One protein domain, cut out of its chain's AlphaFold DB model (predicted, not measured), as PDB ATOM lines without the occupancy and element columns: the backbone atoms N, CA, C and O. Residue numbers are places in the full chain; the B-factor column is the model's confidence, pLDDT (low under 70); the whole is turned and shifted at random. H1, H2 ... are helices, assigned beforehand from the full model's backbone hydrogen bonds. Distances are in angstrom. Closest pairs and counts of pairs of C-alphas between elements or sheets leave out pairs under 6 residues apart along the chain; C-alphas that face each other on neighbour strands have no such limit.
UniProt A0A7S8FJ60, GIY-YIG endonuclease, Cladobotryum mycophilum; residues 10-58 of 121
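What this domain is: This is residues 10 to 58 of the 121 residues of the protein "GIY-YIG endonuclease" of Cladobotryum mycophilum (UniProt A0A7S8FJ60). Two separate helices, the longer H2 and the shorter H1, are joined by a long winding link, residues 19 to 43, which runs between them around residues 22 to 28 and then swings out in a wide, open loop before it enters H2. Residues 32 to 41 of that link stick out, and residues 43 to 49, of which 44 to 49 belong to H2, also stand free. The printed part has 49 residues, with two named helices, H1 then H2, and no named strand; the class is all helix, though under half of the residues, 23 of 49, are in named elements. The whole is only just loose, close to compact, with a radius of gyration of the C-alphas of 11.9 A and spans of 31 by 25 by 16 A.

Where its parts are: H2, the longest helix, covers residues 44 to 57 and is 20.8 A long from C-alpha 44 at (-34.849, 3.662, -15.105) to C-alpha 57 at (-44.535, -14.613, -13.154). H1 covers residues 10 to 18 and is 11.1 A long, beginning at C-alpha 10 at (-43.695, -5.087, -32.988).

How they stand to each other: H2 and H1 are apart, with no C-alpha of the one within 8 A of the other. The 25 residues between them make a long link. Every O i to N i+4 pair is within hydrogen-bond range in H1, and 9 of 10 are in H2.

The domain as a whole: The C-alphas of Gln 10 and Ser 37, 30.7 A apart, are the two farthest apart in the domain. Without the stretches that stand free, the body has 32 residues and spans 25 by 22 by 13 A. The printed part has no cut. The mean pLDDT of the printed part is 90.0, and no printed residue is under 70.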
ATOM      1  N   GLN A  10     -42.304  -4.843 -32.632       90.94
ATOM      2  CA  GLN A  10     -43.695  -5.087 -32.988       90.94
ATOM      3  C   GLN A  10     -44.598  -5.058 -31.751       90.94
ATOM      4  O   GLN A  10     -45.710  -4.539 -31.829       90.94
ATOM      5  N   THR A  11     -44.122  -5.558 -30.605       90.56
ATOM      6  CA  THR A  11     -44.885  -5.542 -29.352       90.56
ATOM      7  C   THR A  11     -45.017  -4.122 -28.826       90.56
ATOM      8  O   THR A  11     -46.133  -3.683 -28.595       90.56
ATOM      9  N   LEU A  12     -43.912  -3.378 -28.716       91.88
ATOM     10  CA  LEU A  12     -43.941  -1.983 -28.276       91.88
ATOM     11  C   LEU A  12     -44.815  -1.117 -29.194       91.88
ATOM     12  O   LEU A  12     -45.645  -0.359 -28.708       91.88
ATOM     13  N   SER A  13     -44.678  -1.277 -30.514       92.19
ATOM     14  CA  SER A  13     -45.520  -0.591 -31.499       92.19
ATOM     15  C   SER A  13     -47.000  -0.932 -31.312       92.19
ATOM     16  O   SER A  13     -47.842  -0.041 -31.321       92.19
ATOM     17  N   SER A  14     -47.330  -2.204 -31.068       91.12
ATOM     18  CA  SER A  14     -48.709  -2.611 -30.775       91.12
ATOM     19  C   SER A  14     -49.223  -2.010 -29.463       91.12
ATOM     20  O   SER A  14     -50.381  -1.619 -29.395       91.12
ATOM     21  N   CYS A  15     -48.387  -1.916 -28.429       93.75
ATOM     22  CA  CYS A  15     -48.766  -1.285 -27.166       93.75
ATOM     23  C   CYS A  15     -49.063   0.207 -27.339       93.75
ATOM     24  O   CYS A  15     -50.104   0.664 -26.889       93.75
ATOM     25  N   LEU A  16     -48.190   0.936 -28.038       93.38
ATOM     26  CA  LEU A  16     -48.338   2.378 -28.247       93.38
ATOM     27  C   LEU A  16     -49.484   2.725 -29.207       93.38
ATOM     28  O   LEU A  16     -50.231   3.659 -28.952       93.38
ATOM     29  N   ASN A  17     -49.636   1.976 -30.304       93.19
ATOM     30  CA  ASN A  17     -50.584   2.328 -31.367       93.19
ATOM     31  C   ASN A  17     -51.976   1.717 -31.175       93.19
ATOM     32  O   ASN A  17     -52.961   2.289 -31.633       93.19
ATOM     33  N   LEU A  18     -52.064   0.532 -30.564       93.00
ATOM     34  CA  LEU A  18     -53.331  -0.189 -30.375       93.00
ATOM     35  C   LEU A  18     -53.805  -0.166 -28.917       93.00
ATOM     36  O   LEU A  18     -54.860  -0.718 -28.618       93.00
ATOM     37  N   GLY A  19     -53.020   0.419 -28.005       89.69
ATOM     38  CA  GLY A  19     -53.319   0.435 -26.573       89.69
ATOM     39  C   GLY A  19     -53.201  -0.934 -25.896       89.69
ATOM     40  O   GLY A  19     -53.743  -1.139 -24.812       89.69
ATOM     41  N   ASN A  20     -52.518  -1.901 -26.522       93.25
ATOM     42  CA  ASN A  20     -52.362  -3.236 -25.947       93.25
ATOM     43  C   ASN A  20     -51.522  -3.187 -24.664       93.25
ATOM     44  O   ASN A  20     -50.420  -2.635 -24.651       93.25
ATOM     45  N   LEU A  21     -51.985  -3.856 -23.608       93.19
ATOM     46  CA  LEU A  21     -51.216  -3.981 -22.374       93.19
ATOM     47  C   LEU A  21     -50.021  -4.914 -22.566       93.19
ATOM     48  O   LEU A  21     -50.147  -6.054 -23.017       93.19
ATOM     49  N   TYR A  22     -48.848  -4.450 -22.161       92.56
ATOM     50  CA  TYR A  22     -47.663  -5.279 -22.090       92.56
ATOM     51  C   TYR A  22     -47.690  -6.137 -20.817       92.56
ATOM     52  O   TYR A  22     -47.900  -5.628 -19.716       92.56
ATOM     53  N   LEU A  23     -47.495  -7.453 -20.968       92.12
ATOM     54  CA  LEU A  23     -47.581  -8.443 -19.877       92.12
ATOM     55  C   LEU A  23     -48.920  -8.393 -19.110       92.12
ATOM     56  O   LEU A  23     -48.952  -8.630 -17.901       92.12
ATOM     57  N   ASP A  24     -50.011  -8.055 -19.808       91.69
ATOM     58  CA  ASP A  24     -51.353  -7.847 -19.243       91.69
ATOM     59  C   ASP A  24     -51.371  -6.843 -18.067       91.69
ATOM     60  O   ASP A  24     -52.177  -6.965 -17.146       91.69
ATOM     61  N   THR A  25     -50.427  -5.898 -18.008       93.12
ATOM     62  CA  THR A  25     -50.289  -4.989 -16.853       93.12
ATOM     63  C   THR A  25     -49.812  -3.595 -17.236       93.12
ATOM     64  O   THR A  25     -50.380  -2.619 -16.762       93.12
ATOM     65  N   PHE A  26     -48.795  -3.473 -18.086       92.56
ATOM     66  CA  PHE A  26     -48.198  -2.175 -18.397       92.56
ATOM     67  C   PHE A  26     -48.874  -1.536 -19.597       92.56
ATOM     68  O   PHE A  26     -48.816  -2.065 -20.708       92.56
ATOM     69  N   PHE A  27     -49.486  -0.383 -19.373       92.25
ATOM     70  CA  PHE A  27     -49.937   0.492 -20.440       92.25
ATOM     71  C   PHE A  27     -48.810   1.463 -20.803       92.25
ATOM     72  O   PHE A  27     -48.157   2.018 -19.921       92.25
ATOM     73  N   PHE A  28     -48.569   1.650 -22.099       91.38
ATOM     74  CA  PHE A  28     -47.583   2.604 -22.595       91.38
ATOM     75  C   PHE A  28     -48.293   3.674 -23.412       91.38
ATOM     76  O   PHE A  28     -49.085   3.350 -24.290       91.38
ATOM     77  N   SER A  29     -47.955   4.932 -23.145       89.44
ATOM     78  CA  SER A  29     -48.463   6.097 -23.862       89.44
ATOM     79  C   SER A  29     -47.306   7.035 -24.195       89.44
ATOM     80  O   SER A  29     -46.317   7.087 -23.459       89.44
ATOM     81  N   LEU A  30     -47.422   7.746 -25.316       90.88
ATOM     82  CA  LEU A  30     -46.560   8.892 -25.625       90.88
ATOM     83  C   LEU A  30     -47.134  10.194 -25.056       90.88
ATOM     84  O   LEU A  30     -46.377  11.131 -24.811       90.88
ATOM     85  N   ASP A  31     -48.443  10.215 -24.819       89.00
ATOM     86  CA  ASP A  31     -49.162  11.336 -24.235       89.00
ATOM     87  C   ASP A  31     -49.296  11.154 -22.722       89.00
ATOM     88  O   ASP A  31     -49.383  10.029 -22.211       89.00
ATOM     89  N   LEU A  32     -49.318  12.275 -22.004       85.75
ATOM     90  CA  LEU A  32     -49.594  12.285 -20.574       85.75
ATOM     91  C   LEU A  32     -51.027  11.800 -20.320       85.75
ATOM     92  O   LEU A  32     -51.957  12.212 -21.007       85.75
ATOM     93  N   ILE A  33     -51.199  10.938 -19.320       86.56
ATOM     94  CA  ILE A  33     -52.515  10.457 -18.888       86.56
ATOM     95  C   ILE A  33     -53.034  11.436 -17.832       86.56
ATOM     96  O   ILE A  33     -52.646  11.353 -16.666       86.56
ATOM     97  N   GLU A  34     -53.859  12.395 -18.253       86.44
ATOM     98  CA  GLU A  34     -54.365  13.482 -17.400       86.44
ATOM     99  C   GLU A  34     -55.347  12.992 -16.323       86.44
ATOM    100  O   GLU A  34     -55.537  13.644 -15.298       86.44
ATOM    101  N   GLU A  35     -55.946  11.819 -16.520       85.19
ATOM    102  CA  GLU A  35     -56.925  11.224 -15.613       85.19
ATOM    103  C   GLU A  35     -56.297  10.643 -14.332       85.19
ATOM    104  O   GLU A  35     -57.023  10.281 -13.404       85.19
ATOM    105  N   SER A  36     -54.963  10.554 -14.253       76.19
ATOM    106  CA  SER A  36     -54.256  10.101 -13.052       76.19
ATOM    107  C   SER A  36     -53.818  11.289 -12.197       76.19
ATOM    108  O   SER A  36     -52.841  11.967 -12.504       76.19
ATOM    109  N   SER A  37     -54.499  11.510 -11.070       77.69
ATOM    110  CA  SER A  37     -54.134  12.554 -10.100       77.69
ATOM    111  C   SER A  37     -52.856  12.248  -9.312       77.69
ATOM    112  O   SER A  37     -52.322  13.128  -8.641       77.69
ATOM    113  N   GLU A  38     -52.366  11.007  -9.373       76.06
ATOM    114  CA  GLU A  38     -51.135  10.575  -8.715       76.06
ATOM    115  C   GLU A  38     -50.063  10.236  -9.752       76.06
ATOM    116  O   GLU A  38     -50.294   9.471 -10.690       76.06
ATOM    117  N   THR A  39     -48.874  10.814  -9.581       80.88
ATOM    118  CA  THR A  39     -47.696  10.520 -10.403       80.88
ATOM    119  C   THR A  39     -46.545  10.131  -9.488       80.88
ATOM    120  O   THR A  39     -45.973  10.978  -8.806       80.88
ATOM    121  N   ASN A  40     -46.186   8.849  -9.499       84.31
ATOM    122  CA  ASN A  40     -44.935   8.382  -8.914       84.31
ATOM    123  C   ASN A  40     -43.873   8.347 -10.012       84.31
ATOM    124  O   ASN A  40     -44.018   7.631 -11.005       84.31
ATOM    125  N   LEU A  41     -42.813   9.136  -9.844       87.50
ATOM    126  CA  LEU A  41     -41.687   9.142 -10.771       87.50
ATOM    127  C   LEU A  41     -40.754   7.988 -10.416       87.50
ATOM    128  O   LEU A  41     -40.156   7.986  -9.345       87.50
ATOM    129  N   LEU A  42     -40.638   7.024 -11.326       88.75
ATOM    130  CA  LEU A  42     -39.704   5.912 -11.205       88.75
ATOM    131  C   LEU A  42     -38.452   6.183 -12.035       88.75
ATOM    132  O   LEU A  42     -38.523   6.632 -13.184       88.75
ATOM    133  N   GLY A  43     -37.299   5.865 -11.462       90.31
ATOM    134  CA  GLY A  43     -36.037   5.796 -12.172       90.31
ATOM    135  C   GLY A  43     -35.997   4.634 -13.166       90.31
ATOM    136  O   GLY A  43     -36.796   3.696 -13.137       90.31
ATOM    137  N   LEU A  44     -35.006   4.671 -14.057       89.56
ATOM    138  CA  LEU A  44     -34.849   3.662 -15.105       89.56
ATOM    139  C   LEU A  44     -34.658   2.242 -14.548       89.56
ATOM    140  O   LEU A  44     -35.208   1.292 -15.101       89.56
ATOM    141  N   GLU A  45     -33.874   2.097 -13.476       91.25
ATOM    142  CA  GLU A  45     -33.608   0.796 -12.852       91.25
ATOM    143  C   GLU A  45     -34.848   0.235 -12.148       91.25
ATOM    144  O   GLU A  45     -35.148  -0.945 -12.304       91.25
ATOM    145  N   GLU A  46     -35.640   1.087 -11.492       92.38
ATOM    146  CA  GLU A  46     -36.906   0.681 -10.867       92.38
ATOM    147  C   GLU A  46     -37.903   0.181 -11.919       92.38
ATOM    148  O   GLU A  46     -38.544  -0.851 -11.734       92.38
ATOM    149  N   ILE A  47     -37.988   0.848 -13.079       91.00
ATOM    150  CA  ILE A  47     -38.823   0.390 -14.203       91.00
ATOM    151  C   ILE A  47     -38.356  -0.980 -14.713       91.00
ATOM    152  O   ILE A  47     -39.186  -1.850 -14.994       91.00
ATOM    153  N   LYS A  48     -37.040  -1.193 -14.849       92.62
ATOM    154  CA  LYS A  48     -36.491  -2.486 -15.288       92.62
ATOM    155  C   LYS A  48     -36.841  -3.600 -14.316       92.62
ATOM    156  O   LYS A  48     -37.306  -4.650 -14.754       92.62
ATOM    157  N   GLU A  49     -36.635  -3.362 -13.026       93.69
ATOM    158  CA  GLU A  49     -36.941  -4.324 -11.973       93.69
ATOM    159  C   GLU A  49     -38.435  -4.667 -11.967       93.69
ATOM    160  O   GLU A  49     -38.810  -5.839 -11.995       93.69
ATOM    161  N   LEU A  50     -39.296  -3.653 -12.047       93.88
ATOM    162  CA  LEU A  50     -40.745  -3.818 -12.033       93.88
ATOM    163  C   LEU A  50     -41.236  -4.650 -13.232       93.88
ATOM    164  O   LEU A  50     -42.052  -5.566 -13.076       93.88
ATOM    165  N   VAL A  51     -40.695  -4.396 -14.427       93.62
ATOM    166  CA  VAL A  51     -41.005  -5.195 -15.622       93.62
ATOM    167  C   VAL A  51     -40.435  -6.612 -15.523       93.62
ATOM    168  O   VAL A  51     -41.125  -7.558 -15.913       93.62
ATOM    169  N   SER A  52     -39.214  -6.781 -15.009       93.00
ATOM    170  CA  SER A  52     -38.584  -8.098 -14.843       93.00
ATOM    171  C   SER A  52     -39.391  -8.977 -13.890       93.00
ATOM    172  O   SER A  52     -39.820 -10.062 -14.275       93.00
ATOM    173  N   ASN A  53     -39.724  -8.454 -12.709       94.31
ATOM    174  CA  ASN A  53     -40.518  -9.155 -11.700       94.31
ATOM    175  C   ASN A  53     -41.876  -9.597 -12.256       94.31
ATOM    176  O   ASN A  53     -42.333 -10.715 -12.011       94.31
ATOM    177  N   LYS A  54     -42.530  -8.741 -13.054       94.19
ATOM    178  CA  LYS A  54     -43.793  -9.109 -13.701       94.19
ATOM    179  C   LYS A  54     -43.601 -10.184 -14.767       94.19
ATOM    180  O   LYS A  54     -44.451 -11.065 -14.891       94.19
ATOM    181  N   ARG A  55     -42.521 -10.111 -15.546       91.31
ATOM    182  CA  ARG A  55     -42.213 -11.074 -16.607       91.31
ATOM    183  C   ARG A  55     -41.972 -12.470 -16.046       91.31
ATOM    184  O   ARG A  55     -42.481 -13.422 -16.628       91.31
ATOM    185  N   ASP A  56     -41.277 -12.583 -14.920       91.06
ATOM    186  CA  ASP A  56     -40.933 -13.874 -14.311       91.06
ATOM    187  C   ASP A  56     -42.169 -14.677 -13.883       91.06
ATOM    188  O   ASP A  56     -42.180 -15.907 -13.941       91.06
ATOM    189  N   VAL A  57     -43.253 -13.987 -13.517       92.56
ATOM    190  CA  VAL A  57     -44.535 -14.613 -13.154       92.56
ATOM    191  C   VAL A  57     -45.558 -14.615 -14.293       92.56
ATOM    192  O   VAL A  57     -46.654 -15.169 -14.149       92.56
ATOM    193  N   TYR A  58     -45.244 -13.988 -15.430       90.50
ATOM    194  CA  TYR A  58     -46.173 -13.856 -16.544       90.50
ATOM    195  C   TYR A  58     -46.338 -15.188 -17.280       90.50
ATOM    196  O   TYR A  58     -45.407 -15.735 -17.870       90.50
TER     197      TYR A  58